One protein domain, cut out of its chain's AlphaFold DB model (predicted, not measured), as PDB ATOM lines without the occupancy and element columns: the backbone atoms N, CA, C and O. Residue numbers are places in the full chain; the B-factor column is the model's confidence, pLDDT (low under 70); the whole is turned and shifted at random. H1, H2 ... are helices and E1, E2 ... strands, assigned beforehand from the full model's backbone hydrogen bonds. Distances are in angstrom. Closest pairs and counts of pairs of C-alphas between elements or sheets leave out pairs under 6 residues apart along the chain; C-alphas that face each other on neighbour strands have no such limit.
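AT A GLANCE: This is residues 252 to 306 and 329 to 486 of the 1156 residues of an uncharacterized protein of Planctomycetes bacterium (UniProt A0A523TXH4). A long helix, H5, runs through the middle and covers one face of a small sheet, E3 E4 E5, made mostly of the two long strands E3 and E4. H1, H2 and H3 gather at one end of the long axis, H4 sits beside E5 toward the other, the small hairpin E6 and E7 adjoins the sheet through E6, and the hairpin E1 and E2 lies off to one side. The printed part has 213 residues, with five named helices and seven named strands in the order E1 E2 H1 E3 E4 H2 H3 E5 H4 H5 E6 E7; under half of the residues are in named elements, and the class is mixed. The sheet's order is E3 - E4 - E5, antiparallel. The whole is compact, with a radius of gyration of the C-alphas of 17.3 A, and elongated, spanning 54 by 35 by 32 A.

IN THESE COORDINATES: E1, residues 254 to 258, begins at C-alpha 254 (58.530, 16.405, 25.549), and E2 is residues 266 to 270. H1 is residues 283 to 290. E3, residues 295 to 302, is 21.9 A long, and E4, residues 332 to 339, 21.3 A. H2, residues 356 to 370, is 21.8 A long; H3 is residues 376 to 384, E5 residues 401 to 403 and H4 residues 417 to 426. H5, residues 428 to 446, is 28.1 A long and begins at C-alpha 428 (27.114, 29.478, 22.568). E6 is residues 471 to 473, and E7, residues 479 to 481, ends at C-alpha 481 (50.784, 19.159, 35.676).

HOW THE PARTS SIT: E3 and E4 are antiparallel, with N 299 and O 335 2.9 A apart; E4 and E5 are too, with N 338 and O 401 at 2.8 A, both within hydrogen-bond range. H4 and H5 on this sheet make two layers, helices on one face of a sheet. H5 is over E3 and E4 at a height over the sheet of 8.8 A, along the strands at 25 degrees to E3 on the local plane. H5 touches H3 with residues 436 to 443 alone, at a shallow tilt of 25 degrees, opposite ways; the closest C-alphas, of Phe 383 and Arg 439, are 5.9 A apart. H4 and H5 only just touch, only at the corner by their link, with 3 pairs of C-alphas within 8 A, the closest those of Leu 424 and Phe 430 at 6.2 A. H1 touches H2 at a steep tilt of 52 degrees, the C-alphas of Leu 290 and Ala 357 being closest at 5.3 A; H2 and H3 are near each other. The closest C-alphas of E3 and E6, those of Gly 295 and Trp 471, are 4.7 A apart. In the hairpin E6 and E7, N 472 and O 480 are 2.9 A apart; in the hairpin E1 and E2, N 257 and O 267 are 2.7 A apart. E1 and E2 are apart from E3, E4, E5 and H5. Every O i to N i+4 pair is within hydrogen-bond range in H1, H3 and H5, against 9 of 11 in H2 and 5 of 6 in H4.

THE WHOLE: The two C-alphas farthest apart, of Thr 280 and Lys 306, are 55.6 A apart. Residues 307 to 328 are not printed, and C-alphas 306 and 329 are 8.9 A apart across the cut. The links E2 to H1, E4 to H2, H3 to E5, E5 to H4 and H5 to E6 are long. The mean pLDDT of the printed part is 75.2; 65 residues are under 70, among them 257 to 268, 404 to 415 and 450 to 463.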
ATOM      1  N   GLN A 252      62.312  10.863  23.108       73.69
ATOM      2  CA  GLN A 252      62.046  12.117  22.396       73.69
ATOM      3  C   GLN A 252      60.788  12.825  22.886       73.69
ATOM      4  O   GLN A 252      60.524  13.967  22.514       73.69
ATOM      5  N   THR A 253      60.008  12.186  23.756       76.69
ATOM      6  CA  THR A 253      58.810  12.807  24.314       76.69
ATOM      7  C   THR A 253      59.159  14.063  25.101       76.69
ATOM      8  O   THR A 253      60.121  14.117  25.869       76.69
ATOM      9  N   VAL A 254      58.331  15.088  24.939       75.06
ATOM     10  CA  VAL A 254      58.530  16.405  25.549       75.06
ATOM     11  C   VAL A 254      57.405  16.758  26.509       75.06
ATOM     12  O   VAL A 254      56.252  16.353  26.351       75.06
ATOM     13  N   VAL A 255      57.731  17.562  27.516       76.25
ATOM     14  CA  VAL A 255      56.753  18.216  28.387       76.25
ATOM     15  C   VAL A 255      56.825  19.719  28.185       76.25
ATOM     16  O   VAL A 255      57.912  20.291  28.203       76.25
ATOM     17  N   GLY A 256      55.669  20.349  27.989       70.81
ATOM     18  CA  GLY A 256      55.565  21.800  27.927       70.81
ATOM     19  C   GLY A 256      55.304  22.401  29.308       70.81
ATOM     20  O   GLY A 256      54.544  21.861  30.115       70.81
ATOM     21  N   SER A 257      55.904  23.551  29.578       64.19
ATOM     22  CA  SER A 257      55.697  24.332  30.789       64.19
ATOM     23  C   SER A 257      55.378  25.771  30.403       64.19
ATOM     24  O   SER A 257      56.205  26.479  29.838       64.19
ATOM     25  N   TYR A 258      54.164  26.216  30.711       61.88
ATOM     26  CA  TYR A 258      53.792  27.629  30.631       61.88
ATOM     27  C   TYR A 258      54.088  28.294  31.968       61.88
ATOM     28  O   TYR A 258      53.784  27.737  33.026       61.88
ATOM     29  N   GLY A 259      54.591  29.524  31.923       57.28
ATOM     30  CA  GLY A 259      54.663  30.354  33.117       57.28
ATOM     31  C   GLY A 259      53.283  30.673  33.714       57.28
ATOM     32  O   GLY A 259      52.231  30.401  33.130       57.28
ATOM     33  N   ASP A 260      53.277  31.272  34.906       56.97
ATOM     34  CA  ASP A 260      52.040  31.527  35.656       56.97
ATOM     35  C   ASP A 260      51.069  32.513  35.004       56.97
ATOM     36  O   ASP A 260      49.879  32.498  35.326       56.97
ATOM     37  N   SER A 261      51.568  33.327  34.077       55.44
ATOM     38  CA  SER A 261      50.831  34.370  33.377       55.44
ATOM     39  C   SER A 261      50.422  33.913  31.966       55.44
ATOM     40  O   SER A 261      51.216  33.242  31.299       55.44
ATOM     41  N   PRO A 262      49.222  34.289  31.466       49.69
ATOM     42  CA  PRO A 262      48.822  34.058  30.069       49.69
ATOM     43  C   PRO A 262      49.751  34.742  29.056       49.69
ATOM     44  O   PRO A 262      49.686  34.437  27.866       49.69
ATOM     45  N   TYR A 263      50.665  35.586  29.524       47.19
ATOM     46  CA  TYR A 263      51.648  36.322  28.734       47.19
ATOM     47  C   TYR A 263      53.024  35.657  28.654       47.19
ATOM     48  O   TYR A 263      53.923  36.212  28.043       47.19
ATOM     49  N   LYS A 264      53.240  34.488  29.272       47.97
ATOM     50  CA  LYS A 264      54.537  33.791  29.203       47.97
ATOM     51  C   LYS A 264      54.580  32.770  28.056       47.97
ATOM     52  O   LYS A 264      53.573  32.121  27.757       47.97
ATOM     53  N   ILE A 265      55.758  32.644  27.435       48.88
ATOM     54  CA  ILE A 265      56.077  31.658  26.387       48.88
ATOM     55  C   ILE A 265      56.176  30.253  27.003       48.88
ATOM     56  O   ILE A 265      56.490  30.103  28.187       48.88
ATOM     57  N   VAL A 266      55.875  29.230  26.201       58.31
ATOM     58  CA  VAL A 266      55.999  27.818  26.585       58.31
ATOM     59  C   VAL A 266      57.443  27.371  26.462       58.31
ATOM     60  O   VAL A 266      58.051  27.537  25.407       58.31
ATOM     61  N   THR A 267      57.973  26.751  27.508       61.28
ATOM     62  CA  THR A 267      59.241  26.024  27.435       61.28
ATOM     63  C   THR A 267      58.967  24.534  27.298       61.28
ATOM     64  O   THR A 267      58.085  24.002  27.971       61.28
ATOM     65  N   TYR A 268      59.706  23.852  26.426       69.19
ATOM     66  CA  TYR A 268      59.618  22.403  26.266       69.19
ATOM     67  C   TYR A 268      60.902  21.759  26.758       69.19
ATOM     68  O   TYR A 268      61.997  22.213  26.444       69.19
ATOM     69  N   THR A 269      60.760  20.702  27.548       71.12
ATOM     70  CA  THR A 269      61.889  19.917  28.048       71.12
ATOM     71  C   THR A 269      61.692  18.462  27.669       71.12
ATOM     72  O   THR A 269      60.586  17.937  27.840       71.12
ATOM     73  N   ALA A 270      62.752  17.808  27.196       75.50
ATOM     74  CA  ALA A 270      62.748  16.369  26.976       75.50
ATOM     75  C   ALA A 270      62.429  15.649  28.294       75.50
ATOM     76  O   ALA A 270      63.016  15.922  29.342       75.50
ATOM     77  N   GLN A 271      61.455  14.753  28.246       81.25
ATOM     78  CA  GLN A 271      61.039  13.917  29.358       81.25
ATOM     79  C   GLN A 271      60.696  12.545  28.778       81.25
ATOM     80  O   GLN A 271      59.570  12.388  28.306       81.25
ATOM     81  N   PRO A 272      61.622  11.569  28.818       85.19
ATOM     82  CA  PRO A 272      61.382  10.234  28.289       85.19
ATOM     83  C   PRO A 272      60.160   9.559  28.915       85.19
ATOM     84  O   PRO A 272      59.958   9.635  30.135       85.19
ATOM     85  N   ARG A 273      59.348   8.887  28.099       89.44
ATOM     86  CA  ARG A 273      58.089   8.250  28.520       89.44
ATOM     87  C   ARG A 273      57.924   6.877  27.894       89.44
ATOM     88  O   ARG A 273      58.665   6.485  27.005       89.44
ATOM     89  N   TYR A 274      56.946   6.133  28.397       93.75
ATOM     90  CA  TYR A 274      56.603   4.800  27.910       93.75
ATOM     91  C   TYR A 274      55.245   4.886  27.203       93.75
ATOM     92  O   TYR A 274      54.215   4.869  27.892       93.75
ATOM     93  N   PRO A 275      55.208   5.051  25.868       93.25
ATOM     94  CA  PRO A 275      53.952   5.146  25.142       93.25
ATOM     95  C   PRO A 275      53.132   3.869  25.262       93.25
ATOM     96  O   PRO A 275      53.678   2.764  25.288       93.25
ATOM     97  N   VAL A 276      51.812   4.025  25.298       96.06
ATOM     98  CA  VAL A 276      50.881   2.912  25.471       96.06
ATOM     99  C   VAL A 276      50.218   2.536  24.154       96.06
ATOM    100  O   VAL A 276      49.702   3.395  23.442       96.06
ATOM    101  N   ASN A 277      50.206   1.246  23.830       94.81
ATOM    102  CA  ASN A 277      49.604   0.753  22.602       94.81
ATOM    103  C   ASN A 277      48.075   0.839  22.679       94.81
ATOM    104  O   ASN A 277      47.412   0.028  23.331       94.81
ATOM    105  N   VAL A 278      47.498   1.809  21.971       95.06
ATOM    106  CA  VAL A 278      46.054   2.084  21.999       95.06
ATOM    107  C   VAL A 278      45.218   0.924  21.443       95.06
ATOM    108  O   VAL A 278      44.065   0.739  21.840       95.06
ATOM    109  N   ASN A 279      45.783   0.095  20.560       93.94
ATOM    110  CA  ASN A 279      45.060  -1.010  19.933       93.94
ATOM    111  C   ASN A 279      44.927  -2.242  20.843       93.94
ATOM    112  O   ASN A 279      43.955  -2.991  20.723       93.94
ATOM    113  N   THR A 280      45.861  -2.434  21.776       94.19
ATOM    114  CA  THR A 280      45.942  -3.617  22.650       94.19
ATOM    115  C   THR A 280      45.793  -3.283  24.137       94.19
ATOM    116  O   THR A 280      45.691  -4.202  24.944       94.19
ATOM    117  N   ALA A 281      45.727  -2.002  24.531       95.38
ATOM    118  CA  ALA A 281      45.512  -1.568  25.919       95.38
ATOM    119  C   ALA A 281      44.128  -1.966  26.470       95.38
ATOM    120  O   ALA A 281      43.109  -1.641  25.858       95.38
ATOM    121  N   PRO A 282      44.014  -2.610  27.641       93.81
ATOM    122  CA  PRO A 282      42.720  -2.844  28.283       93.81
ATOM    123  C   PRO A 282      41.951  -1.541  28.555       93.81
ATOM    124  O   PRO A 282      42.553  -0.499  28.811       93.81
ATOM    125  N   LYS A 283      40.611  -1.597  28.577       92.81
ATOM    126  CA  LYS A 283      39.762  -0.416  28.842       92.81
ATOM    127  C   LYS A 283      40.101   0.270  30.173       92.81
ATOM    128  O   LYS A 283      40.056   1.493  30.254       92.81
ATOM    129  N   SER A 284      40.491  -0.500  31.191       92.25
ATOM    130  CA  SER A 284      40.955   0.021  32.484       92.25
ATOM    131  C   SER A 284      42.266   0.812  32.378       92.25
ATOM    132  O   SER A 284      42.392   1.855  33.018       92.25
ATOM    133  N   VAL A 285      43.208   0.375  31.531       95.81
ATOM    134  CA  VAL A 285      44.448   1.116  31.243       95.81
ATOM    135  C   VAL A 285      44.121   2.404  30.492       95.81
ATOM    136  O   VAL A 285      44.529   3.475  30.931       95.81
ATOM    137  N   LEU A 286      43.298   2.342  29.439       95.88
ATOM    138  CA  LEU A 286      42.858   3.539  28.708       95.88
ATOM    139  C   LEU A 286      42.182   4.557  29.638       95.88
ATOM    140  O   LEU A 286      42.541   5.733  29.629       95.88
ATOM    141  N   TYR A 287      41.260   4.102  30.493       95.00
ATOM    142  CA  TYR A 287      40.631   4.950  31.505       95.00
ATOM    143  C   TYR A 287      41.668   5.601  32.420       95.00
ATOM    144  O   TYR A 287      41.616   6.806  32.628       95.00
ATOM    145  N   SER A 288      42.622   4.831  32.948       93.62
ATOM    146  CA  SER A 288      43.620   5.352  33.888       93.62
ATOM    147  C   SER A 288      44.541   6.417  33.285       93.62
ATOM    148  O   SER A 288      45.014   7.294  34.005       93.62
ATOM    149  N   LEU A 289      44.754   6.374  31.965       95.25
ATOM    150  CA  LEU A 289      45.524   7.372  31.227       95.25
ATOM    151  C   LEU A 289      44.699   8.607  30.872       95.25
ATOM    152  O   LEU A 289      45.276   9.678  30.734       95.25
ATOM    153  N   LEU A 290      43.378   8.467  30.727       95.31
ATOM    154  CA  LEU A 290      42.447   9.559  30.427       95.31
ATOM    155  C   LEU A 290      42.000  10.305  31.688       95.31
ATOM    156  O   LEU A 290      41.911  11.527  31.697       95.31
ATOM    157  N   ALA A 291      41.721   9.571  32.762       91.88
ATOM    158  CA  ALA A 291      41.113  10.076  33.985       91.88
ATOM    159  C   ALA A 291      41.835  11.279  34.618       91.88
ATOM    160  O   ALA A 291      41.146  12.228  35.005       91.88
ATOM    161  N   PRO A 292      43.178  11.291  34.730       89.88
ATOM    162  CA  PRO A 292      43.894  12.395  35.350       89.88
ATOM    163  C   PRO A 292      44.262  13.504  34.354       89.88
ATOM    164  O   PRO A 292      44.906  14.468  34.776       89.88
ATOM    165  N   ILE A 293      43.871  13.383  33.073       92.44
ATOM    166  CA  ILE A 293      44.080  14.431  32.072       92.44
ATOM    167  C   ILE A 293      43.181  15.609  32.393       92.44
ATOM    168  O   ILE A 293      41.975  15.460  32.584       92.44
ATOM    169  N   ALA A 294      43.798  16.776  32.402       90.25
ATOM    170  CA  ALA A 294      43.151  18.068  32.419       90.25
ATOM    171  C   ALA A 294      44.004  19.040  31.604       90.25
ATOM    172  O   ALA A 294      45.147  18.745  31.236       90.25
ATOM    173  N   GLY A 295      43.445  20.203  31.315       89.81
ATOM    174  CA  GLY A 295      44.109  21.167  30.463       89.81
ATOM    175  C   GLY A 295      43.676  22.580  30.763       89.81
ATOM    176  O   GLY A 295      42.730  22.830  31.503       89.81
ATOM    177  N   ARG A 296      44.365  23.518  30.139       86.75
ATOM    178  CA  ARG A 296      43.997  24.917  30.090       86.75
ATOM    179  C   ARG A 296      44.244  25.458  28.701       86.75
ATOM    180  O   ARG A 296      45.184  25.044  28.025       86.75
ATOM    181  N   PHE A 297      43.434  26.423  28.312       79.75
ATOM    182  CA  PHE A 297      43.635  27.184  27.091       79.75
ATOM    183  C   PHE A 297      43.446  28.668  27.371       79.75
ATOM    184  O   PHE A 297      42.800  29.060  28.349       79.75
ATOM    185  N   LYS A 298      44.043  29.491  26.514       72.31
ATOM    186  CA  LYS A 298      43.830  30.935  26.540       72.31
ATOM    187  C   LYS A 298      42.529  31.236  25.804       72.31
ATOM    188  O   LYS A 298      42.331  30.759  24.687       72.31
ATOM    189  N   TYR A 299      41.663  32.026  26.422       67.94
ATOM    190  CA  TYR A 299      40.447  32.540  25.800       67.94
ATOM    191  C   TYR A 299      40.458  34.064  25.860       67.94
ATOM    192  O   TYR A 299      40.848  34.627  26.879       67.94
ATOM    193  N   ILE A 300      40.057  34.733  24.779       61.47
ATOM    194  CA  ILE A 300      39.919  36.192  24.771       61.47
ATOM    195  C   ILE A 300      38.510  36.523  25.237       61.47
ATOM    196  O   ILE A 300      37.540  36.261  24.530       61.47
ATOM    197  N   TYR A 301      38.404  37.080  26.437       60.44
ATOM    198  CA  TYR A 301      37.137  37.528  26.984       60.44
ATOM    199  C   TYR A 301      36.903  38.994  26.615       60.44
ATOM    200  O   TYR A 301      37.771  39.838  26.833       60.44
ATOM    201  N   THR A 302      35.734  39.294  26.051       57.59
ATOM    202  CA  THR A 302      35.305  40.655  25.707       57.59
ATOM    203  C   THR A 302      34.088  41.031  26.537       57.59
ATOM    204  O   THR A 302      33.061  40.361  26.428       57.59
ATOM    205  N   ASP A 303      34.171  42.106  27.321       55.09
ATOM    206  CA  ASP A 303      33.010  42.619  28.052       55.09
ATOM    207  C   ASP A 303      32.129  43.466  27.120       55.09
ATOM    208  O   ASP A 303      32.548  44.517  26.634       55.09
ATOM    209  N   VAL A 304      30.912  42.992  26.846       47.78
ATOM    210  CA  VAL A 304      29.934  43.658  25.959       47.78
ATOM    211  C   VAL A 304      28.913  44.484  26.773       47.78
ATOM    212  O   VAL A 304      27.964  45.020  26.212       47.78
ATOM    213  N   GLY A 305      29.073  44.574  28.102       39.69
ATOM    214  CA  GLY A 305      27.984  44.903  29.028       39.69
ATOM    215  C   GLY A 305      27.864  46.333  29.572       39.69
ATOM    216  O   GLY A 305      26.991  46.546  30.409       39.69
ATOM    217  N   LYS A 306      28.669  47.325  29.166       38.94
ATOM    218  CA  LYS A 306      28.426  48.713  29.619       38.94
ATOM    219  C   LYS A 306      27.415  49.417  28.714       38.94
ATOM    220  O   LYS A 306      27.723  49.731  27.567       38.94
ATOM    221  N   LYS A 329      34.891  51.685  24.597       35.09
ATOM    222  CA  LYS A 329      35.943  50.960  25.341       35.09
ATOM    223  C   LYS A 329      35.597  49.466  25.439       35.09
ATOM    224  O   LYS A 329      35.174  48.983  26.484       35.09
ATOM    225  N   LEU A 330      35.783  48.718  24.353       38.31
ATOM    226  CA  LEU A 330      35.791  47.254  24.378       38.31
ATOM    227  C   LEU A 330      37.071  46.787  25.083       38.31
ATOM    228  O   LEU A 330      38.156  46.825  24.494       38.31
ATOM    229  N   LEU A 331      36.942  46.361  26.341       42.41
ATOM    230  CA  LEU A 331      38.004  45.685  27.087       42.41
ATOM    231  C   LEU A 331      38.045  44.220  26.629       42.41
ATOM    232  O   LEU A 331      37.093  43.469  26.843       42.41
ATOM    233  N   ALA A 332      39.124  43.840  25.941       48.47
ATOM    234  CA  ALA A 332      39.387  42.474  25.499       48.47
ATOM    235  C   ALA A 332      40.628  41.958  26.233       48.47
ATOM    236  O   ALA A 332      41.718  42.478  26.008       48.47
ATOM    237  N   GLU A 333      40.462  40.954  27.093       53.81
ATOM    238  CA  GLU A 333      41.521  40.462  27.982       53.81
ATOM    239  C   GLU A 333      41.684  38.936  27.857       53.81
ATOM    240  O   GLU A 333      40.687  38.204  27.848       53.81
ATOM    241  N   PRO A 334      42.920  38.413  27.742       56.59
ATOM    242  CA  PRO A 334      43.159  36.980  27.718       56.59
ATOM    243  C   PRO A 334      43.062  36.394  29.125       56.59
ATOM    244  O   PRO A 334      43.818  36.740  30.031       56.59
ATOM    245  N   ILE A 335      42.178  35.420  29.266       68.06
ATOM    246  CA  ILE A 335      41.980  34.645  30.486       68.06
ATOM    247  C   ILE A 335      42.454  33.208  30.273       68.06
ATOM    248  O   ILE A 335      42.414  32.666  29.164       68.06
ATOM    249  N   TRP A 336      42.885  32.562  31.351       78.38
ATOM    250  CA  TRP A 336      43.064  31.116  31.360       78.38
ATOM    251  C   TRP A 336      41.742  30.444  31.701       78.38
ATOM    252  O   TRP A 336      41.159  30.714  32.748       78.38
ATOM    253  N   VAL A 337      41.315  29.520  30.850       83.00
ATOM    254  CA  VAL A 337      40.191  28.627  31.126       83.00
ATOM    255  C   VAL A 337      40.745  27.241  31.403       83.00
ATOM    256  O   VAL A 337      41.470  26.697  30.570       83.00
ATOM    257  N   TYR A 338      40.410  26.673  32.559       87.81
ATOM    258  CA  TYR A 338      40.809  25.328  32.961       87.81
ATOM    259  C   TYR A 338      39.686  24.330  32.682       87.81
ATOM    260  O   TYR A 338      38.523  24.541  33.027       87.81
ATOM    261  N   ILE A 339      40.071  23.228  32.053       89.50
ATOM    262  CA  ILE A 339      39.236  22.083  31.721       89.50
ATOM    263  C   ILE A 339      39.321  21.072  32.878       89.50
ATOM    264  O   ILE A 339      40.441  20.704  33.245       89.50
ATOM    265  N   PRO A 340      38.179  20.593  33.422       86.06
ATOM    266  CA  PRO A 340      38.116  19.562  34.458       86.06
ATOM    267  C   PRO A 340      38.840  18.267  34.103       86.06
ATOM    268  O   PRO A 340      38.959  17.896  32.934       86.06
ATOM    269  N   ARG A 341      39.273  17.539  35.141       87.25
ATOM    270  CA  ARG A 341      39.750  16.159  34.988       87.25
ATOM    271  C   ARG A 341      38.655  15.266  34.421       87.25
ATOM    272  O   ARG A 341      37.505  15.342  34.842       87.25
ATOM    273  N   LEU A 342      39.026  14.357  33.523       90.38
ATOM    274  CA  LEU A 342      38.049  13.529  32.810       90.38
ATOM    275  C   LEU A 342      37.454  12.378  33.634       90.38
ATOM    276  O   LEU A 342      36.375  11.902  33.291       90.38
ATOM    277  N   GLY A 343      38.160  11.864  34.644       78.31
ATOM    278  CA  GLY A 343      37.763  10.641  35.361       78.31
ATOM    279  C   GLY A 343      37.214  10.846  36.765       78.31
ATOM    280  O   GLY A 343      36.859   9.864  37.394       78.31
ATOM    281  N   ASP A 344      37.198  12.081  37.263       72.69
ATOM    282  CA  ASP A 344      36.532  12.480  38.507       72.69
ATOM    283  C   ASP A 344      36.635  14.011  38.641       72.69
ATOM    284  O   ASP A 344      37.578  14.523  39.258       72.69
ATOM    285  N   PRO A 345      35.697  14.759  38.040       55.47
ATOM    286  CA  PRO A 345      35.696  16.219  38.120       55.47
ATOM    287  C   PRO A 345      35.524  16.721  39.561       55.47
ATOM    288  O   PRO A 345      35.990  17.800  39.910       55.47
ATOM    289  N   SER A 346      34.878  15.908  40.406       52.84
ATOM    290  CA  SER A 346      34.510  16.227  41.788       52.84
ATOM    291  C   SER A 346      35.599  15.934  42.830       52.84
ATOM    292  O   SER A 346      35.472  16.349  43.981       52.84
ATOM    293  N   GLY A 347      36.658  15.206  42.459       59.38
ATOM    294  CA  GLY A 347      37.723  14.783  43.375       59.38
ATOM    295  C   GLY A 347      37.297  13.760  44.442       59.38
ATOM    296  O   GLY A 347      37.999  13.602  45.441       59.38
ATOM    297  N   THR A 348      36.165  13.073  44.258       58.91
ATOM    298  CA  THR A 348      35.629  12.048  45.173       58.91
ATOM    299  C   THR A 348      36.434  10.747  45.221       58.91
ATOM    300  O   THR A 348      36.231   9.944  46.133       58.91
ATOM    301  N   GLY A 349      37.333  10.522  44.261       65.88
ATOM    302  CA  GLY A 349      38.117   9.306  44.119       65.88
ATOM    303  C   GLY A 349      37.209   8.095  43.936       65.88
ATOM    304  O   GLY A 349      37.139   7.239  44.816       65.88
ATOM    305  N   LYS A 350      36.470   8.028  42.826       72.00
ATOM    306  CA  LYS A 350      35.661   6.859  42.449       72.00
ATOM    307  C   LYS A 350      35.724   6.631  40.945       72.00
ATOM    308  O   LYS A 350      36.015   7.551  40.191       72.00
ATOM    309  N   TYR A 351      35.441   5.404  40.518       81.31
ATOM    310  CA  TYR A 351      35.109   5.125  39.124       81.31
ATOM    311  C   TYR A 351      33.609   5.338  38.917       81.31
ATOM    312  O   TYR A 351      32.807   4.808  39.687       81.31
ATOM    313  N   ASP A 352      33.241   6.059  37.861       81.56
ATOM    314  CA  ASP A 352      31.870   6.145  37.363       81.56
ATOM    315  C   ASP A 352      31.882   5.970  35.839       81.56
ATOM    316  O   ASP A 352      32.646   6.619  35.120       81.56
ATOM    317  N   ALA A 353      31.023   5.084  35.334       82.50
ATOM    318  CA  ALA A 353      30.849   4.875  33.901       82.50
ATOM    319  C   ALA A 353      30.282   6.119  33.188       82.50
ATOM    320  O   ALA A 353      30.439   6.250  31.974       82.50
ATOM    321  N   ALA A 354      29.646   7.033  33.927       83.12
ATOM    322  CA  ALA A 354      29.158   8.309  33.418       83.12
ATOM    323  C   ALA A 354      30.280   9.329  33.168       83.12
ATOM    324  O   ALA A 354      30.063  10.285  32.415       83.12
ATOM    325  N   TYR A 355      31.467   9.140  33.757       89.94
ATOM    326  CA  TYR A 355      32.565  10.084  33.594       89.94
ATOM    327  C   TYR A 355      33.104  10.110  32.158       89.94
ATOM    328  O   TYR A 355      33.209   9.056  31.515       89.94
ATOM    329  N   PRO A 356      33.510  11.293  31.653       91.69
ATOM    330  CA  PRO A 356      34.067  11.435  30.310       91.69
ATOM    331  C   PRO A 356      35.190  10.442  29.993       91.69
ATOM    332  O   PRO A 356      35.192   9.843  28.921       91.69
ATOM    333  N   ALA A 357      36.109  10.185  30.931       93.44
ATOM    334  CA  ALA A 357      37.203   9.233  30.721       93.44
ATOM    335  C   ALA A 357      36.708   7.809  30.408       93.44
ATOM    336  O   ALA A 357      37.262   7.147  29.530       93.44
ATOM    337  N   ALA A 358      35.657   7.336  31.089       92.81
ATOM    338  CA  ALA A 358      35.099   5.998  30.877       92.81
ATOM    339  C   ALA A 358      34.366   5.887  29.534       92.81
ATOM    340  O   ALA A 358      34.496   4.870  28.839       92.81
ATOM    341  N   LYS A 359      33.646   6.947  29.145       94.31
ATOM    342  CA  LYS A 359      32.972   7.052  27.845       94.31
ATOM    343  C   LYS A 359      33.977   7.079  26.693       94.31
ATOM    344  O   LYS A 359      33.885   6.248  25.791       94.31
ATOM    345  N   ILE A 360      34.995   7.943  26.772       95.44
ATOM    346  CA  ILE A 360      36.066   8.046  25.768       95.44
ATOM    347  C   ILE A 360      36.822   6.713  25.643       95.44
ATOM    348  O   ILE A 360      37.001   6.216  24.532       95.44
ATOM    349  N   ALA A 361      37.204   6.080  26.762       95.25
ATOM    350  CA  ALA A 361      37.852   4.764  26.745       95.25
ATOM    351  C   ALA A 361      36.974   3.690  26.078       95.25
ATOM    352  O   ALA A 361      37.482   2.843  25.344       95.25
ATOM    353  N   GLY A 362      35.654   3.733  26.302       94.12
ATOM    354  CA  GLY A 362      34.689   2.869  25.620       94.12
ATOM    355  C   GLY A 362      34.657   3.095  24.109       94.12
ATOM    356  O   GLY A 362      34.715   2.129  23.355       94.12
ATOM    357  N   LYS A 363      34.653   4.355  23.661       95.19
ATOM    358  CA  LYS A 363      34.655   4.699  22.229       95.19
ATOM    359  C   LYS A 363      35.937   4.276  21.518       95.19
ATOM    360  O   LYS A 363      35.871   3.790  20.392       95.19
ATOM    361  N   ILE A 364      37.088   4.397  22.180       95.06
ATOM    362  CA  ILE A 364      38.365   3.891  21.657       95.06
ATOM    363  C   ILE A 364      38.320   2.359  21.522       95.06
ATOM    364  O   ILE A 364      38.718   1.825  20.484       95.06
ATOM    365  N   ASP A 365      37.803   1.651  22.535       92.88
ATOM    366  CA  ASP A 365      37.679   0.188  22.513       92.88
ATOM    367  C   ASP A 365      36.713  -0.313  21.424       92.88
ATOM    368  O   ASP A 365      37.006  -1.295  20.744       92.88
ATOM    369  N   GLU A 366      35.593   0.382  21.209       92.56
ATOM    370  CA  GLU A 366      34.652   0.112  20.115       92.56
ATOM    371  C   GLU A 366      35.303   0.349  18.742       92.56
ATOM    372  O   GLU A 366      35.226  -0.506  17.853       92.56
ATOM    373  N   ALA A 367      35.985   1.486  18.568       91.56
ATOM    374  CA  ALA A 367      36.583   1.877  17.295       91.56
ATOM    375  C   ALA A 367      37.649   0.874  16.827       91.56
ATOM    376  O   ALA A 367      37.550   0.349  15.712       91.56
ATOM    377  N   ARG A 368      38.611   0.536  17.696       90.75
ATOM    378  CA  ARG A 368      39.756  -0.326  17.343       90.75
ATOM    379  C   ARG A 368      39.376  -1.759  16.962       90.75
ATOM    380  O   ARG A 368      40.101  -2.391  16.197       90.75
ATOM    381  N   LYS A 369      38.247  -2.277  17.470       88.94
ATOM    382  CA  LYS A 369      37.743  -3.624  17.132       88.94
ATOM    383  C   LYS A 369      37.297  -3.718  15.674       88.94
ATOM    384  O   LYS A 369      37.436  -4.774  15.067       88.94
ATOM    385  N   SER A 370      36.768  -2.626  15.120       85.44
ATOM    386  CA  SER A 370      36.318  -2.560  13.724       85.44
ATOM    387  C   SER A 370      37.424  -2.104  12.767       85.44
ATOM    388  O   SER A 370      37.577  -2.660  11.678       85.44
ATOM    389  N   LYS A 371      38.214  -1.105  13.177       86.06
ATOM    390  CA  LYS A 371      39.350  -0.572  12.427       86.06
ATOM    391  C   LYS A 371      40.459  -0.210  13.426       86.06
ATOM    392  O   LYS A 371      40.271   0.754  14.166       86.06
ATOM    393  N   PRO A 372      41.598  -0.925  13.451       87.50
ATOM    394  CA  PRO A 372      42.710  -0.548  14.317       87.50
ATOM    395  C   PRO A 372      43.254   0.828  13.917       87.50
ATOM    396  O   PRO A 372      43.239   1.191  12.736       87.50
ATOM    397  N   PHE A 373      43.739   1.577  14.903       86.62
ATOM    398  CA  PHE A 373      44.439   2.836  14.679       86.62
ATOM    399  C   PHE A 373      45.819   2.531  14.107       86.62
ATOM    400  O   PHE A 373      46.590   1.807  14.737       86.62
ATOM    401  N   LYS A 374      46.128   3.046  12.914       80.31
ATOM    402  CA  LYS A 374      47.404   2.757  12.246       80.31
ATOM    403  C   LYS A 374      48.451   3.851  12.419       80.31
ATOM    404  O   LYS A 374      49.629   3.597  12.214       80.31
ATOM    405  N   SER A 375      48.019   5.066  12.747       74.00
ATOM    406  CA  SER A 375      48.883   6.239  12.841       74.00
ATOM    407  C   SER A 375      48.268   7.316  13.729       74.00
ATOM    408  O   SER A 375      47.081   7.269  14.079       74.00
ATOM    409  N   GLN A 376      49.070   8.337  14.036       75.94
ATOM    410  CA  GLN A 376      48.621   9.504  14.790       75.94
ATOM    411  C   GLN A 376      47.499  10.257  14.067       75.94
ATOM    412  O   GLN A 376      46.543  10.701  14.702       75.94
ATOM    413  N   SER A 377      47.547  10.300  12.733       69.69
ATOM    414  CA  SER A 377      46.494  10.890  11.905       69.69
ATOM    415  C   SER A 377      45.147  10.172  12.090       69.69
ATOM    416  O   SER A 377      44.135  10.819  12.357       69.69
ATOM    417  N   ASP A 378      45.134   8.831  12.067       75.00
ATOM    418  CA  ASP A 378      43.922   8.028  12.310       75.00
ATOM    419  C   ASP A 378      43.307   8.319  13.696       75.00
ATOM    420  O   ASP A 378      42.082   8.436  13.830       75.00
ATOM    421  N   LEU A 379      44.153   8.444  14.726       82.25
ATOM    422  CA  LEU A 379      43.735   8.744  16.098       82.25
ATOM    423  C   LEU A 379      43.177  10.170  16.229       82.25
ATOM    424  O   LEU A 379      42.142  10.388  16.859       82.25
ATOM    425  N   MET A 380      43.823  11.149  15.599       78.44
ATOM    426  CA  MET A 380      43.358  12.534  15.600       78.44
ATOM    427  C   MET A 380      42.038  12.704  14.866       78.44
ATOM    428  O   MET A 380      41.147  13.380  15.381       78.44
ATOM    429  N   SER A 381      41.874  12.063  13.706       76.50
ATOM    430  CA  SER A 381      40.593  12.047  12.997       76.50
ATOM    431  C   SER A 381      39.485  11.476  13.879       76.50
ATOM    432  O   SER A 381      38.377  11.999  13.875       76.50
ATOM    433  N   PHE A 382      39.772  10.444  14.678       87.38
ATOM    434  CA  PHE A 382      38.809   9.913  15.641       87.38
ATOM    435  C   PHE A 382      38.425  10.930  16.726       87.38
ATOM    436  O   PHE A 382      37.238  11.077  17.007       87.38
ATOM    437  N   PHE A 383      39.386  11.655  17.308       87.81
ATOM    438  CA  PHE A 383      39.077  12.669  18.323       87.81
ATOM    439  C   PHE A 383      38.342  13.888  17.751       87.81
ATOM    440  O   PHE A 383      37.473  14.444  18.427       87.81
ATOM    441  N   LYS A 384      38.678  14.308  16.525       81.12
ATOM    442  CA  LYS A 384      38.061  15.461  15.854       81.12
ATOM    443  C   LYS A 384      36.639  15.173  15.364       81.12
ATOM    444  O   LYS A 384      35.806  16.069  15.443       81.12
ATOM    445  N   ASP A 385      36.352  13.953  14.911       80.12
ATOM    446  CA  ASP A 385      35.062  13.557  14.333       80.12
ATOM    447  C   ASP A 385      33.954  13.426  15.404       80.12
ATOM    448  O   ASP A 385      33.954  12.467  16.186       80.12
ATOM    449  N   PRO A 386      32.953  14.333  15.434       80.12
ATOM    450  CA  PRO A 386      31.874  14.282  16.418       80.12
ATOM    451  C   PRO A 386      30.953  13.065  16.273       80.12
ATOM    452  O   PRO A 386      30.229  12.749  17.214       80.12
ATOM    453  N   SER A 387      30.951  12.383  15.120       82.75
ATOM    454  CA  SER A 387      30.181  11.147  14.925       82.75
ATOM    455  C   SER A 387      30.833   9.945  15.615       82.75
ATOM    456  O   SER A 387      30.137   9.025  16.048       82.75
ATOM    457  N   ARG A 388      32.164   9.970  15.760       85.50
ATOM    458  CA  ARG A 388      32.952   8.934  16.446       85.50
ATOM    459  C   ARG A 388      33.139   9.243  17.923       85.50
ATOM    460  O   ARG A 388      33.068   8.326  18.739       85.50
ATOM    461  N   LEU A 389      33.337  10.519  18.255       89.06
ATOM    462  CA  LEU A 389      33.395  11.016  19.624       89.06
ATOM    463  C   LEU A 389      32.372  12.149  19.844       89.06
ATOM    464  O   LEU A 389      32.696  13.334  19.656       89.06
ATOM    465  N   PRO A 390      31.136  11.796  20.246       90.12
ATOM    466  CA  PRO A 390      30.057  12.747  20.496       90.12
ATOM    467  C   PRO A 390      30.408  13.811  21.537       90.12
ATOM    468  O   PRO A 390      31.085  13.551  22.529       90.12
ATOM    469  N   ASN A 391      29.876  15.025  21.359       87.88
ATOM    470  CA  ASN A 391      30.067  16.123  22.318       87.88
ATOM    471  C   ASN A 391      29.517  15.809  23.722       87.88
ATOM    472  O   ASN A 391      30.019  16.378  24.694       87.88
ATOM    473  N   ASP A 392      28.523  14.923  23.823       88.06
ATOM    474  CA  ASP A 392      27.887  14.494  25.080       88.06
ATOM    475  C   ASP A 392      28.762  13.524  25.894       88.06
ATOM    476  O   ASP A 392      28.544  13.321  27.094       88.06
ATOM    477  N   ASP A 393      29.783  12.948  25.254       89.19
ATOM    478  CA  ASP A 393      30.794  12.116  25.909       89.19
ATOM    479  C   ASP A 393      31.961  12.955  26.462       89.19
ATOM    480  O   ASP A 393      32.763  12.460  27.254       89.19
ATOM    481  N   LEU A 394      32.040  14.238  26.089       90.31
ATOM    482  CA  LEU A 394      33.050  15.193  26.553       90.31
ATOM    483  C   LEU A 394      32.560  15.979  27.787       90.31
ATOM    484  O   LEU A 394      31.362  16.263  27.877       90.31
ATOM    485  N   PRO A 395      33.457  16.434  28.689       87.62
ATOM    486  CA  PRO A 395      33.107  17.266  29.845       87.62
ATOM    487  C   PRO A 395      32.240  18.476  29.475       87.62
ATOM    488  O   PRO A 395      32.372  19.055  28.391       87.62
ATOM    489  N   GLY A 396      31.321  18.839  30.370       84.19
ATOM    490  CA  GLY A 396      30.468  20.020  30.237       84.19
ATOM    491  C   GLY A 396      31.192  21.312  30.621       84.19
ATOM    492  O   GLY A 396      32.188  21.289  31.335       84.19
ATOM    493  N   VAL A 397      30.664  22.455  30.173       83.88
ATOM    494  CA  VAL A 397      31.215  23.782  30.521       83.88
ATOM    495  C   VAL A 397      30.911  24.213  31.960       83.88
ATOM    496  O   VAL A 397      31.530  25.139  32.458       83.88
ATOM    497  N   SER A 398      29.973  23.563  32.655       76.44
ATOM    498  CA  SER A 398      29.539  23.953  34.008       76.44
ATOM    499  C   SER A 398      30.638  23.847  35.072       76.44
ATOM    500  O   SER A 398      30.588  24.532  36.093       76.44
ATOM    501  N   GLU A 399      31.639  23.002  34.834       71.81
ATOM    502  CA  GLU A 399      32.706  22.669  35.785       71.81
ATOM    503  C   GLU A 399      34.033  23.378  35.472       71.81
ATOM    504  O   GLU A 399      35.065  23.033  36.041       71.81
ATOM    505  N   ILE A 400      34.032  24.369  34.573       80.62
ATOM    506  CA  ILE A 400      35.247  25.131  34.260       80.62
ATOM    507  C   ILE A 400      35.684  26.001  35.439       80.62
ATOM    508  O   ILE A 400      34.860  26.484  36.224       80.62
ATOM    509  N   GLU A 401      36.982  26.269  35.503       78.25
ATOM    510  CA  GLU A 401      37.543  27.349  36.310       78.25
ATOM    511  C   GLU A 401      38.159  28.399  35.385       78.25
ATOM    512  O   GLU A 401      38.758  28.065  34.360       78.25
ATOM    513  N   VAL A 402      38.023  29.673  35.748       74.88
ATOM    514  CA  VAL A 402      38.593  30.802  35.006       74.88
ATOM    515  C   VAL A 402      39.654  31.467  35.870       74.88
ATOM    516  O   VAL A 402      39.536  31.505  37.091       74.88
ATOM    517  N   TYR A 403      40.716  31.963  35.248       71.12
ATOM    518  CA  TYR A 403      41.774  32.687  35.934       71.12
ATOM    519  C   TYR A 403      42.217  33.901  35.134       71.12
ATOM    520  O   TYR A 403      42.587  33.782  33.963       71.12
ATOM    521  N   ILE A 404      42.203  35.047  35.807       61.47
ATOM    522  CA  ILE A 404      42.411  36.353  35.189       61.47
ATOM    523  C   ILE A 404      43.887  36.782  35.337       61.47
ATOM    524  O   ILE A 404      44.544  36.957  34.315       61.47
ATOM    525  N   THR A 405      44.476  36.834  36.552       55.00
ATOM    526  CA  THR A 405      45.922  37.134  36.766       55.00
ATOM    527  C   THR A 405      46.531  36.612  38.098       55.00
ATOM    528  O   THR A 405      45.785  36.280  39.023       55.00
ATOM    529  N   PRO A 406      47.885  36.562  38.241       44.97
ATOM    530  CA  PRO A 406      48.641  36.228  39.477       44.97
ATOM    531  C   PRO A 406      48.306  37.010  40.743       44.97
ATOM    532  O   PRO A 406      48.424  36.485  41.846       44.97
ATOM    533  N   ASP A 407      47.884  38.247  40.578       45.59
ATOM    534  CA  ASP A 407      47.701  39.258  41.610       45.59
ATOM    535  C   ASP A 407      46.225  39.602  41.861       45.59
ATOM    536  O   ASP A 407      45.932  40.376  42.773       45.59
ATOM    537  N   GLY A 408      45.292  39.019  41.094       44.50
ATOM    538  CA  GLY A 408      43.852  39.280  41.216       44.50
ATOM    539  C   GLY A 408      43.459  40.731  40.915       44.50
ATOM    540  O   GLY A 408      42.423  41.187  41.384       44.50
ATOM    541  N   LYS A 409      44.310  41.467  40.187       41.66
ATOM    542  CA  LYS A 409      44.225  42.922  39.976       41.66
ATOM    543  C   LYS A 409      44.116  43.327  38.505       41.66
ATOM    544  O   LYS A 409      44.513  44.434  38.152       41.66
ATOM    545  N   LEU A 410      43.573  42.469  37.644       42.19
ATOM    546  CA  LEU A 410      43.049  42.971  36.379       42.19
ATOM    547  C   LEU A 410      41.585  43.346  36.573       42.19
ATOM    548  O   LEU A 410      40.735  42.491  36.818       42.19
ATOM    549  N   ASP A 411      41.330  44.643  36.494       47.09
ATOM    550  CA  ASP A 411      40.006  45.233  36.568       47.09
ATOM    551  C   ASP A 411      39.287  44.993  35.230       47.09
ATOM    552  O   ASP A 411      39.208  45.881  34.379       47.09
ATOM    553  N   ILE A 412      38.791  43.765  35.004       53.75
ATOM    554  CA  ILE A 412      37.787  43.507  33.959       53.75
ATOM    555  C   ILE A 412      36.481  44.161  34.437       53.75
ATOM    556  O   ILE A 412      35.559  43.486  34.886       53.75
ATOM    557  N   ALA A 413      36.452  45.494  34.435       53.53
ATOM    558  CA  ALA A 413      35.328  46.327  34.855       53.53
ATOM    559  C   ALA A 413      34.687  45.940  36.213       53.53
ATOM    560  O   ALA A 413      33.474  46.061  36.372       53.53
ATOM    561  N   GLY A 414      35.472  45.472  37.188       58.12
ATOM    562  CA  GLY A 414      34.999  45.042  38.507       58.12
ATOM    563  C   GLY A 414      34.388  43.635  38.581       58.12
ATOM    564  O   GLY A 414      33.863  43.278  39.635       58.12
ATOM    565  N   LYS A 415      34.445  42.828  37.508       67.00
ATOM    566  CA  LYS A 415      33.910  41.454  37.483       67.00
ATOM    567  C   LYS A 415      34.833  40.459  38.195       67.00
ATOM    568  O   LYS A 415      36.055  40.492  38.040       67.00
ATOM    569  N   THR A 416      34.242  39.534  38.947       72.81
ATOM    570  CA  THR A 416      34.954  38.431  39.612       72.81
ATOM    571  C   THR A 416      35.191  37.240  38.664       72.81
ATOM    572  O   THR A 416      34.589  37.157  37.593       72.81
ATOM    573  N   GLU A 417      36.050  36.279  39.051       76.25
ATOM    574  CA  GLU A 417      36.235  35.016  38.297       76.25
ATOM    575  C   GLU A 417      34.896  34.265  38.108       76.25
ATOM    576  O   GLU A 417      34.674  33.661  37.055       76.25
ATOM    577  N   ASP A 418      33.990  34.343  39.091       79.94
ATOM    578  CA  ASP A 418      32.674  33.694  39.055       79.94
ATOM    579  C   ASP A 418      31.700  34.389  38.092       79.94
ATOM    580  O   ASP A 418      30.950  33.712  37.385       79.94
ATOM    581  N   ASP A 419      31.739  35.722  38.001       78.94
ATOM    582  CA  ASP A 419      30.910  36.483  37.056       78.94
ATOM    583  C   ASP A 419      31.277  36.131  35.611       78.94
ATOM    584  O   ASP A 419      30.418  35.743  34.815       78.94
ATOM    585  N   VAL A 420      32.578  36.157  35.296       77.75
ATOM    586  CA  VAL A 420      33.101  35.776  33.974       77.75
ATOM    587  C   VAL A 420      32.753  34.324  33.651       77.75
ATOM    588  O   VAL A 420      32.317  34.014  32.541       77.75
ATOM    589  N   LYS A 421      32.893  33.415  34.624       82.81
ATOM    590  CA  LYS A 421      32.497  32.014  34.458       82.81
ATOM    591  C   LYS A 421      31.015  31.888  34.098       82.81
ATOM    592  O   LYS A 421      30.689  31.165  33.157       82.81
ATOM    593  N   ASN A 422      30.124  32.577  34.809       83.25
ATOM    594  CA  ASN A 422      28.682  32.511  34.558       83.25
ATOM    595  C   ASN A 422      28.309  33.027  33.160       83.25
ATOM    596  O   ASN A 422      27.421  32.462  32.516       83.25
ATOM    597  N   GLU A 423      29.003  34.044  32.651       82.06
ATOM    598  CA  GLU A 423      28.806  34.538  31.284       82.06
ATOM    599  C   GLU A 423      29.276  33.515  30.236       82.06
ATOM    600  O   GLU A 423      28.509  33.136  29.345       82.06
ATOM    601  N   LEU A 424      30.490  32.973  30.388       80.50
ATOM    602  CA  LEU A 424      31.049  31.975  29.465       80.50
ATOM    603  C   LEU A 424      30.219  30.688  29.413       80.50
ATOM    604  O   LEU A 424      29.981  30.135  28.340       80.50
ATOM    605  N   VAL A 425      29.730  30.214  30.563       82.75
ATOM    606  CA  VAL A 425      28.879  29.015  30.649       82.75
ATOM    607  C   VAL A 425      27.569  29.186  29.878       82.75
ATOM    608  O   VAL A 425      26.958  28.190  29.484       82.75
ATOM    609  N   ASN A 426      27.136  30.416  29.604       79.31
ATOM    610  CA  ASN A 426      25.934  30.689  28.825       79.31
ATOM    611  C   ASN A 426      26.221  30.982  27.344       79.31
ATOM    612  O   ASN A 426      25.359  30.696  26.510       79.31
ATOM    613  N   ASP A 427      27.434  31.411  26.995       74.38
ATOM    614  CA  ASP A 427      27.838  31.717  25.621       74.38
ATOM    615  C   ASP A 427      27.894  30.466  24.713       74.38
ATOM    616  O   ASP A 427      28.560  29.457  24.977       74.38
ATOM    617  N   ARG A 428      27.170  30.532  23.589       71.38
ATOM    618  CA  ARG A 428      27.114  29.478  22.568       71.38
ATOM    619  C   ARG A 428      28.438  29.319  21.814       71.38
ATOM    620  O   ARG A 428      28.798  28.183  21.502       71.38
ATOM    621  N   ALA A 429      29.132  30.413  21.501       64.94
ATOM    622  CA  ALA A 429      30.408  30.375  20.790       64.94
ATOM    623  C   ALA A 429      31.483  29.737  21.677       64.94
ATOM    624  O   ALA A 429      32.148  28.783  21.260       64.94
ATOM    625  N   PHE A 430      31.544  30.163  22.940       77.12
ATOM    626  CA  PHE A 430      32.425  29.568  23.937       77.12
ATOM    627  C   PHE A 430      32.175  28.067  24.129       77.12
ATOM    628  O   PHE A 430      33.124  27.289  24.117       77.12
ATOM    629  N   LYS A 431      30.916  27.615  24.242       79.44
ATOM    630  CA  LYS A 431      30.594  26.177  24.369       79.44
ATOM    631  C   LYS A 431      31.170  25.334  23.236       79.44
ATOM    632  O   LYS A 431      31.661  24.233  23.487       79.44
ATOM    633  N   ARG A 432      31.099  25.830  21.998       75.00
ATOM    634  CA  ARG A 432      31.676  25.145  20.836       75.00
ATOM    635  C   ARG A 432      33.200  25.101  20.938       75.00
ATOM    636  O   ARG A 432      33.772  24.015  20.864       75.00
ATOM    637  N   TYR A 433      33.824  26.249  21.189       77.06
ATOM    638  CA  TYR A 433      35.275  26.361  21.312       77.06
ATOM    639  C   TYR A 433      35.833  25.523  22.470       77.06
ATOM    640  O   TYR A 433      36.848  24.851  22.331       77.06
ATOM    641  N   PHE A 434      35.120  25.451  23.595       83.81
ATOM    642  CA  PHE A 434      35.470  24.600  24.728       83.81
ATOM    643  C   PHE A 434      35.517  23.116  24.339       83.81
ATOM    644  O   PHE A 434      36.453  22.411  24.702       83.81
ATOM    645  N   LYS A 435      34.544  22.622  23.561       84.94
ATOM    646  CA  LYS A 435      34.556  21.226  23.088       84.94
ATOM    647  C   LYS A 435      35.716  20.962  22.123       84.94
ATOM    648  O   LYS A 435      36.301  19.881  22.164       84.94
ATOM    649  N   GLU A 436      36.076  21.932  21.288       82.50
ATOM    650  CA  GLU A 436      37.273  21.869  20.437       82.50
ATOM    651  C   GLU A 436      38.565  21.877  21.277       82.50
ATOM    652  O   GLU A 436      39.482  21.096  21.010       82.50
ATOM    653  N   ALA A 437      38.610  22.657  22.359       84.69
ATOM    654  CA  ALA A 437      39.721  22.683  23.305       84.69
ATOM    655  C   ALA A 437      39.886  21.358  24.066       84.69
ATOM    656  O   ALA A 437      41.004  20.868  24.207       84.69
ATOM    657  N   VAL A 438      38.789  20.717  24.477       91.06
ATOM    658  CA  VAL A 438      38.816  19.379  25.091       91.06
ATOM    659  C   VAL A 438      39.360  18.327  24.118       91.06
ATOM    660  O   VAL A 438      40.176  17.493  24.506       91.06
ATOM    661  N   ARG A 439      38.948  18.357  22.845       89.75
ATOM    662  CA  ARG A 439      39.509  17.458  21.820       89.75
ATOM    663  C   ARG A 439      41.000  17.707  21.614       89.75
ATOM    664  O   ARG A 439      41.776  16.762  21.540       89.75
ATOM    665  N   SER A 440      41.392  18.974  21.580       85.94
ATOM    666  CA  SER A 440      42.788  19.390  21.440       85.94
ATOM    667  C   SER A 440      43.641  18.936  22.621       85.94
ATOM    668  O   SER A 440      44.744  18.454  22.419       85.94
ATOM    669  N   MET A 441      43.095  18.971  23.838       91.38
ATOM    670  CA  MET A 441      43.738  18.437  25.040       91.38
ATOM    671  C   MET A 441      44.025  16.934  24.919       91.38
ATOM    672  O   MET A 441      45.121  16.495  25.261       91.38
ATOM    673  N   LEU A 442      43.071  16.144  24.406       93.19
ATOM    674  CA  LEU A 442      43.279  14.712  24.152       93.19
ATOM    675  C   LEU A 442      44.377  14.491  23.105       93.19
ATOM    676  O   LEU A 442      45.286  13.693  23.326       93.19
ATOM    677  N   ILE A 443      44.316  15.226  21.994       88.00
ATOM    678  CA  ILE A 443      45.305  15.145  20.914       88.00
ATOM    679  C   ILE A 443      46.702  15.478  21.449       88.00
ATOM    680  O   ILE A 443      47.616  14.677  21.287       88.00
ATOM    681  N   SER A 444      46.854  16.602  22.141       85.75
ATOM    682  CA  SER A 444      48.133  17.078  22.675       85.75
ATOM    683  C   SER A 444      48.732  16.171  23.745       85.75
ATOM    684  O   SER A 444      49.953  16.096  23.870       85.75
ATOM    685  N   ASN A 445      47.903  15.474  24.528       91.38
ATOM    686  CA  ASN A 445      48.396  14.514  25.512       91.38
ATOM    687  C   ASN A 445      48.937  13.239  24.857       91.38
ATOM    688  O   ASN A 445      49.974  12.737  25.279       91.38
ATOM    689  N   PHE A 446      48.225  12.705  23.860       90.81
ATOM    690  CA  PHE A 446      48.575  11.417  23.257       90.81
ATOM    691  C   PHE A 446      49.532  11.520  22.071       90.81
ATOM    692  O   PHE A 446      50.041  10.494  21.625       90.81
ATOM    693  N   ASN A 447      49.789  12.732  21.579       82.75
ATOM    694  CA  ASN A 447      50.796  12.989  20.562       82.75
ATOM    695  C   ASN A 447      52.209  13.004  21.185       82.75
ATOM    696  O   ASN A 447      52.408  13.739  22.156       82.75
ATOM    697  N   PRO A 448      53.205  12.253  20.667       73.38
ATOM    698  CA  PRO A 448      54.635  12.426  21.025       73.38
ATOM    699  C   PRO A 448      55.131  13.864  20.910       73.38
ATOM    700  O   PRO A 448      55.893  14.316  21.770       73.38
ATOM    701  N   ASN A 449      54.636  14.604  19.924       70.44
ATOM    702  CA  ASN A 449      55.137  15.915  19.567       70.44
ATOM    703  C   ASN A 449      54.554  17.021  20.427       70.44
ATOM    704  O   ASN A 449      53.437  16.931  20.939       70.44
ATOM    705  N   ALA A 450      55.346  18.078  20.607       62.19
ATOM    706  CA  ALA A 450      54.947  19.250  21.377       62.19
ATOM    707  C   ALA A 450      53.769  19.997  20.742       62.19
ATOM    708  O   ALA A 450      52.964  20.559  21.490       62.19
ATOM    709  N   LEU A 451      53.711  20.027  19.400       63.19
ATOM    710  CA  LEU A 451      52.820  20.871  18.594       63.19
ATOM    711  C   LEU A 451      52.582  22.251  19.230       63.19
ATOM    712  O   LEU A 451      51.456  22.589  19.600       63.19
ATOM    713  N   PRO A 452      53.640  23.049  19.432       57.66
ATOM    714  CA  PRO A 452      53.503  24.311  20.133       57.66
ATOM    715  C   PRO A 452      52.688  25.320  19.323       57.66
ATOM    716  O   PRO A 452      53.135  25.804  18.282       57.66
ATOM    717  N   ASN A 453      51.530  25.740  19.839       53.88
ATOM    718  CA  ASN A 453      50.723  26.764  19.164       53.88
ATOM    719  C   ASN A 453      51.440  28.106  19.067       53.88
ATOM    720  O   ASN A 453      51.216  28.867  18.132       53.88
ATOM    721  N   SER A 454      52.292  28.411  20.051       45.22
ATOM    722  CA  SER A 454      53.063  29.653  20.083       45.22
ATOM    723  C   SER A 454      54.048  29.777  18.921       45.22
ATOM    724  O   SER A 454      54.475  30.890  18.628       45.22
ATOM    725  N   PHE A 455      54.401  28.663  18.267       40.50
ATOM    726  CA  PHE A 455      55.429  28.612  17.226       40.50
ATOM    727  C   PHE A 455      54.927  28.060  15.883       40.50
ATOM    728  O   PHE A 455      55.697  28.035  14.926       40.50
ATOM    729  N   ASN A 456      53.653  27.663  15.777       37.62
ATOM    730  CA  ASN A 456      53.115  27.028  14.575       37.62
ATOM    731  C   ASN A 456      52.259  28.000  13.728       37.62
ATOM    732  O   ASN A 456      51.145  28.341  14.126       37.62
ATOM    733  N   PRO A 457      52.721  28.440  12.538       33.22
ATOM    734  CA  PRO A 457      51.935  29.291  11.640       33.22
ATOM    735  C   PRO A 457      50.860  28.518  10.848       33.22
ATOM    736  O   PRO A 457      50.143  29.123  10.038       33.22
ATOM    737  N   ASN A 458      50.766  27.191  11.011       41.78
ATOM    738  CA  ASN A 458      49.824  26.335  10.298       41.78
ATOM    739  C   ASN A 458      48.544  26.079  11.119       41.78
ATOM    740  O   ASN A 458      48.569  25.363  12.117       41.78
ATOM    741  N   ILE A 459      47.407  26.607  10.646       43.34
ATOM    742  CA  ILE A 459      46.085  26.449  11.279       43.34
ATOM    743  C   ILE A 459      45.648  24.983  11.399       43.34
ATOM    744  O   ILE A 459      44.992  24.617  12.368       43.34
ATOM    745  N   TYR A 460      46.053  24.115  10.470       47.94
ATOM    746  CA  TYR A 460      45.654  22.703  10.492       47.94
ATOM    747  C   TYR A 460      46.338  21.906  11.613       47.94
ATOM    748  O   TYR A 460      45.839  20.854  12.022       47.94
ATOM    749  N   ALA A 461      47.447  22.435  12.136       49.00
ATOM    750  CA  ALA A 461      48.190  21.888  13.266       49.00
ATOM    751  C   ALA A 461      48.027  22.730  14.552       49.00
ATOM    752  O   ALA A 461      48.624  22.395  15.575       49.00
ATOM    753  N   PHE A 462      47.201  23.786  14.525       60.78
ATOM    754  CA  PHE A 462      46.823  24.544  15.717       60.78
ATOM    755  C   PHE A 462      45.854  23.735  16.588       60.78
ATOM    756  O   PHE A 462      44.893  23.134  16.102       60.78
ATOM    757  N   LEU A 463      46.092  23.748  17.897       69.31
ATOM    758  CA  LEU A 463      45.328  23.017  18.900       69.31
ATOM    759  C   LEU A 463      45.045  23.940  20.088       69.31
ATOM    760  O   LEU A 463      45.961  24.144  20.863       69.31
ATOM    761  N   PRO A 464      43.821  24.450  20.339       76.44
ATOM    762  CA  PRO A 464      43.542  25.359  21.463       76.44
ATOM    763  C   PRO A 464      44.203  25.007  22.812       76.44
ATOM    764  O   PRO A 464      44.593  25.897  23.567       76.44
ATOM    765  N   VAL A 465      44.358  23.710  23.101       83.50
ATOM    766  CA  VAL A 465      45.224  23.182  24.163       83.50
ATOM    767  C   VAL A 465      46.385  22.431  23.507       83.50
ATOM    768  O   VAL A 465      46.156  21.363  22.944       83.50
ATOM    769  N   ASP A 466      47.610  22.953  23.602       79.62
ATOM    770  CA  ASP A 466      48.845  22.233  23.240       79.62
ATOM    771  C   ASP A 466      49.412  21.441  24.436       79.62
ATOM    772  O   ASP A 466      48.847  21.425  25.535       79.62
ATOM    773  N   LYS A 467      50.566  20.791  24.246       80.81
ATOM    774  CA  LYS A 467      51.220  19.974  25.279       80.81
ATOM    775  C   LYS A 467      51.705  20.779  26.491       80.81
ATOM    776  O   LYS A 467      51.846  20.223  27.579       80.81
ATOM    777  N   GLY A 468      51.922  22.087  26.340       76.56
ATOM    778  CA  GLY A 468      52.171  22.980  27.469       76.56
ATOM    779  C   GLY A 468      50.891  23.362  28.213       76.56
ATOM    780  O   GLY A 468      50.947  23.692  29.396       76.56
ATOM    781  N   GLY A 469      49.735  23.284  27.557       81.31
ATOM    782  CA  GLY A 469      48.422  23.518  28.143       81.31
ATOM    783  C   GLY A 469      47.923  22.393  29.056       81.31
ATOM    784  O   GLY A 469      46.882  22.566  29.676       81.31
ATOM    785  N   LEU A 470      48.634  21.269  29.202       88.75
ATOM    786  CA  LEU A 470      48.224  20.111  30.020       88.75
ATOM    787  C   LEU A 470      48.418  20.343  31.530       88.75
ATOM    788  O   LEU A 470      49.262  19.733  32.192       88.75
ATOM    789  N   TRP A 471      47.640  21.276  32.069       83.06
ATOM    790  CA  TRP A 471      47.683  21.713  33.458       83.06
ATOM    791  C   TRP A 471      46.297  21.718  34.078       83.06
ATOM    792  O   TRP A 471      45.293  21.981  33.424       83.06
ATOM    793  N   TRP A 472      46.281  21.508  35.385       78.31
ATOM    794  CA  TRP A 472      45.100  21.565  36.223       78.31
ATOM    795  C   TRP A 472      45.263  22.647  37.287       78.31
ATOM    796  O   TRP A 472      46.354  22.813  37.841       78.31
ATOM    797  N   ARG A 473      44.175  23.349  37.608       73.44
ATOM    798  CA  ARG A 473      44.080  24.207  38.791       73.44
ATOM    799  C   ARG A 473      43.249  23.458  39.829       73.44
ATOM    800  O   ARG A 473      42.162  22.984  39.532       73.44
ATOM    801  N   LYS A 474      43.810  23.255  41.018       64.88
ATOM    802  CA  LYS A 474      43.070  22.685  42.147       64.88
ATOM    803  C   LYS A 474      42.188  23.765  42.804       64.88
ATOM    804  O   LYS A 474      42.541  24.944  42.723       64.88
ATOM    805  N   PRO A 475      41.146  23.374  43.565       59.66
ATOM    806  CA  PRO A 475      40.304  24.314  44.317       59.66
ATOM    807  C   PRO A 475      41.073  25.219  45.300       59.66
ATOM    808  O   PRO A 475      40.640  26.325  45.603       59.66
ATOM    809  N   ASP A 476      42.242  24.779  45.777       57.31
ATOM    810  CA  ASP A 476      43.166  25.548  46.629       57.31
ATOM    811  C   ASP A 476      44.088  26.500  45.835       57.31
ATOM    812  O   ASP A 476      45.034  27.065  46.385       57.31
ATOM    813  N   LYS A 477      43.807  26.695  44.540       64.06
ATOM    814  CA  LYS A 477      44.565  27.498  43.567       64.06
ATOM    815  C   LYS A 477      45.972  26.969  43.256       64.06
ATOM    816  O   LYS A 477      46.718  27.649  42.549       64.06
ATOM    817  N   ILE A 478      46.334  25.763  43.702       64.62
ATOM    818  CA  ILE A 478      47.621  25.144  43.359       64.62
ATOM    819  C   ILE A 478      47.551  24.575  41.937       64.62
ATOM    820  O   ILE A 478      46.676  23.769  41.605       64.62
ATOM    821  N   LYS A 479      48.499  24.983  41.088       72.69
ATOM    822  CA  LYS A 479      48.659  24.464  39.725       72.69
ATOM    823  C   LYS A 479      49.421  23.142  39.764       72.69
ATOM    824  O   LYS A 479      50.430  23.034  40.454       72.69
ATOM    825  N   ALA A 480      48.946  22.150  39.021       74.25
ATOM    826  CA  ALA A 480      49.600  20.851  38.895       74.25
ATOM    827  C   ALA A 480      49.630  20.418  37.430       74.25
ATOM    828  O   ALA A 480      48.663  20.645  36.694       74.25
ATOM    829  N   ARG A 481      50.718  19.770  37.007       81.88
ATOM    830  CA  ARG A 481      50.784  19.159  35.676       81.88
ATOM    831  C   ARG A 481      49.771  18.023  35.583       81.88
ATOM    832  O   ARG A 481      49.596  17.255  36.529       81.88
ATOM    833  N   ALA A 482      49.097  17.938  34.445       83.50
ATOM    834  CA  ALA A 482      47.992  17.013  34.232       83.50
ATOM    835  C   ALA A 482      48.168  16.155  32.972       83.50
ATOM    836  O   ALA A 482      47.206  15.576  32.485       83.50
ATOM    837  N   HIS A 483      49.389  16.043  32.445       87.81
ATOM    838  CA  HIS A 483      49.694  15.118  31.355       87.81
ATOM    839  C   HIS A 483      49.842  13.676  31.857       87.81
ATOM    840  O   HIS A 483      50.073  13.434  33.048       87.81
ATOM    841  N   THR A 484      49.722  12.716  30.941       90.62
ATOM    842  CA  THR A 484      50.003  11.297  31.188       90.62
ATOM    843  C   THR A 484      51.139  10.791  30.299       90.62
ATOM    844  O   THR A 484      52.266  11.261  30.437       90.62
ATOM    845  N   THR A 485      50.866   9.825  29.428       92.38
ATOM    846  CA  THR A 485      51.823   9.246  28.481       92.38
ATOM    847  C   THR A 485      51.168   9.156  27.112       92.38
ATOM    848  O   THR A 485      49.939   9.131  26.999       92.38
ATOM    849  N   GLU A 486      51.990   9.117  26.080       90.44
ATOM    850  CA  GLU A 486      51.571   9.111  24.691       90.44
ATOM    851  C   GLU A 486      51.010   7.764  24.261       90.44
ATOM    852  O   GLU A 486      51.166   6.752  24.951       90.44
TER     853      GLU A 486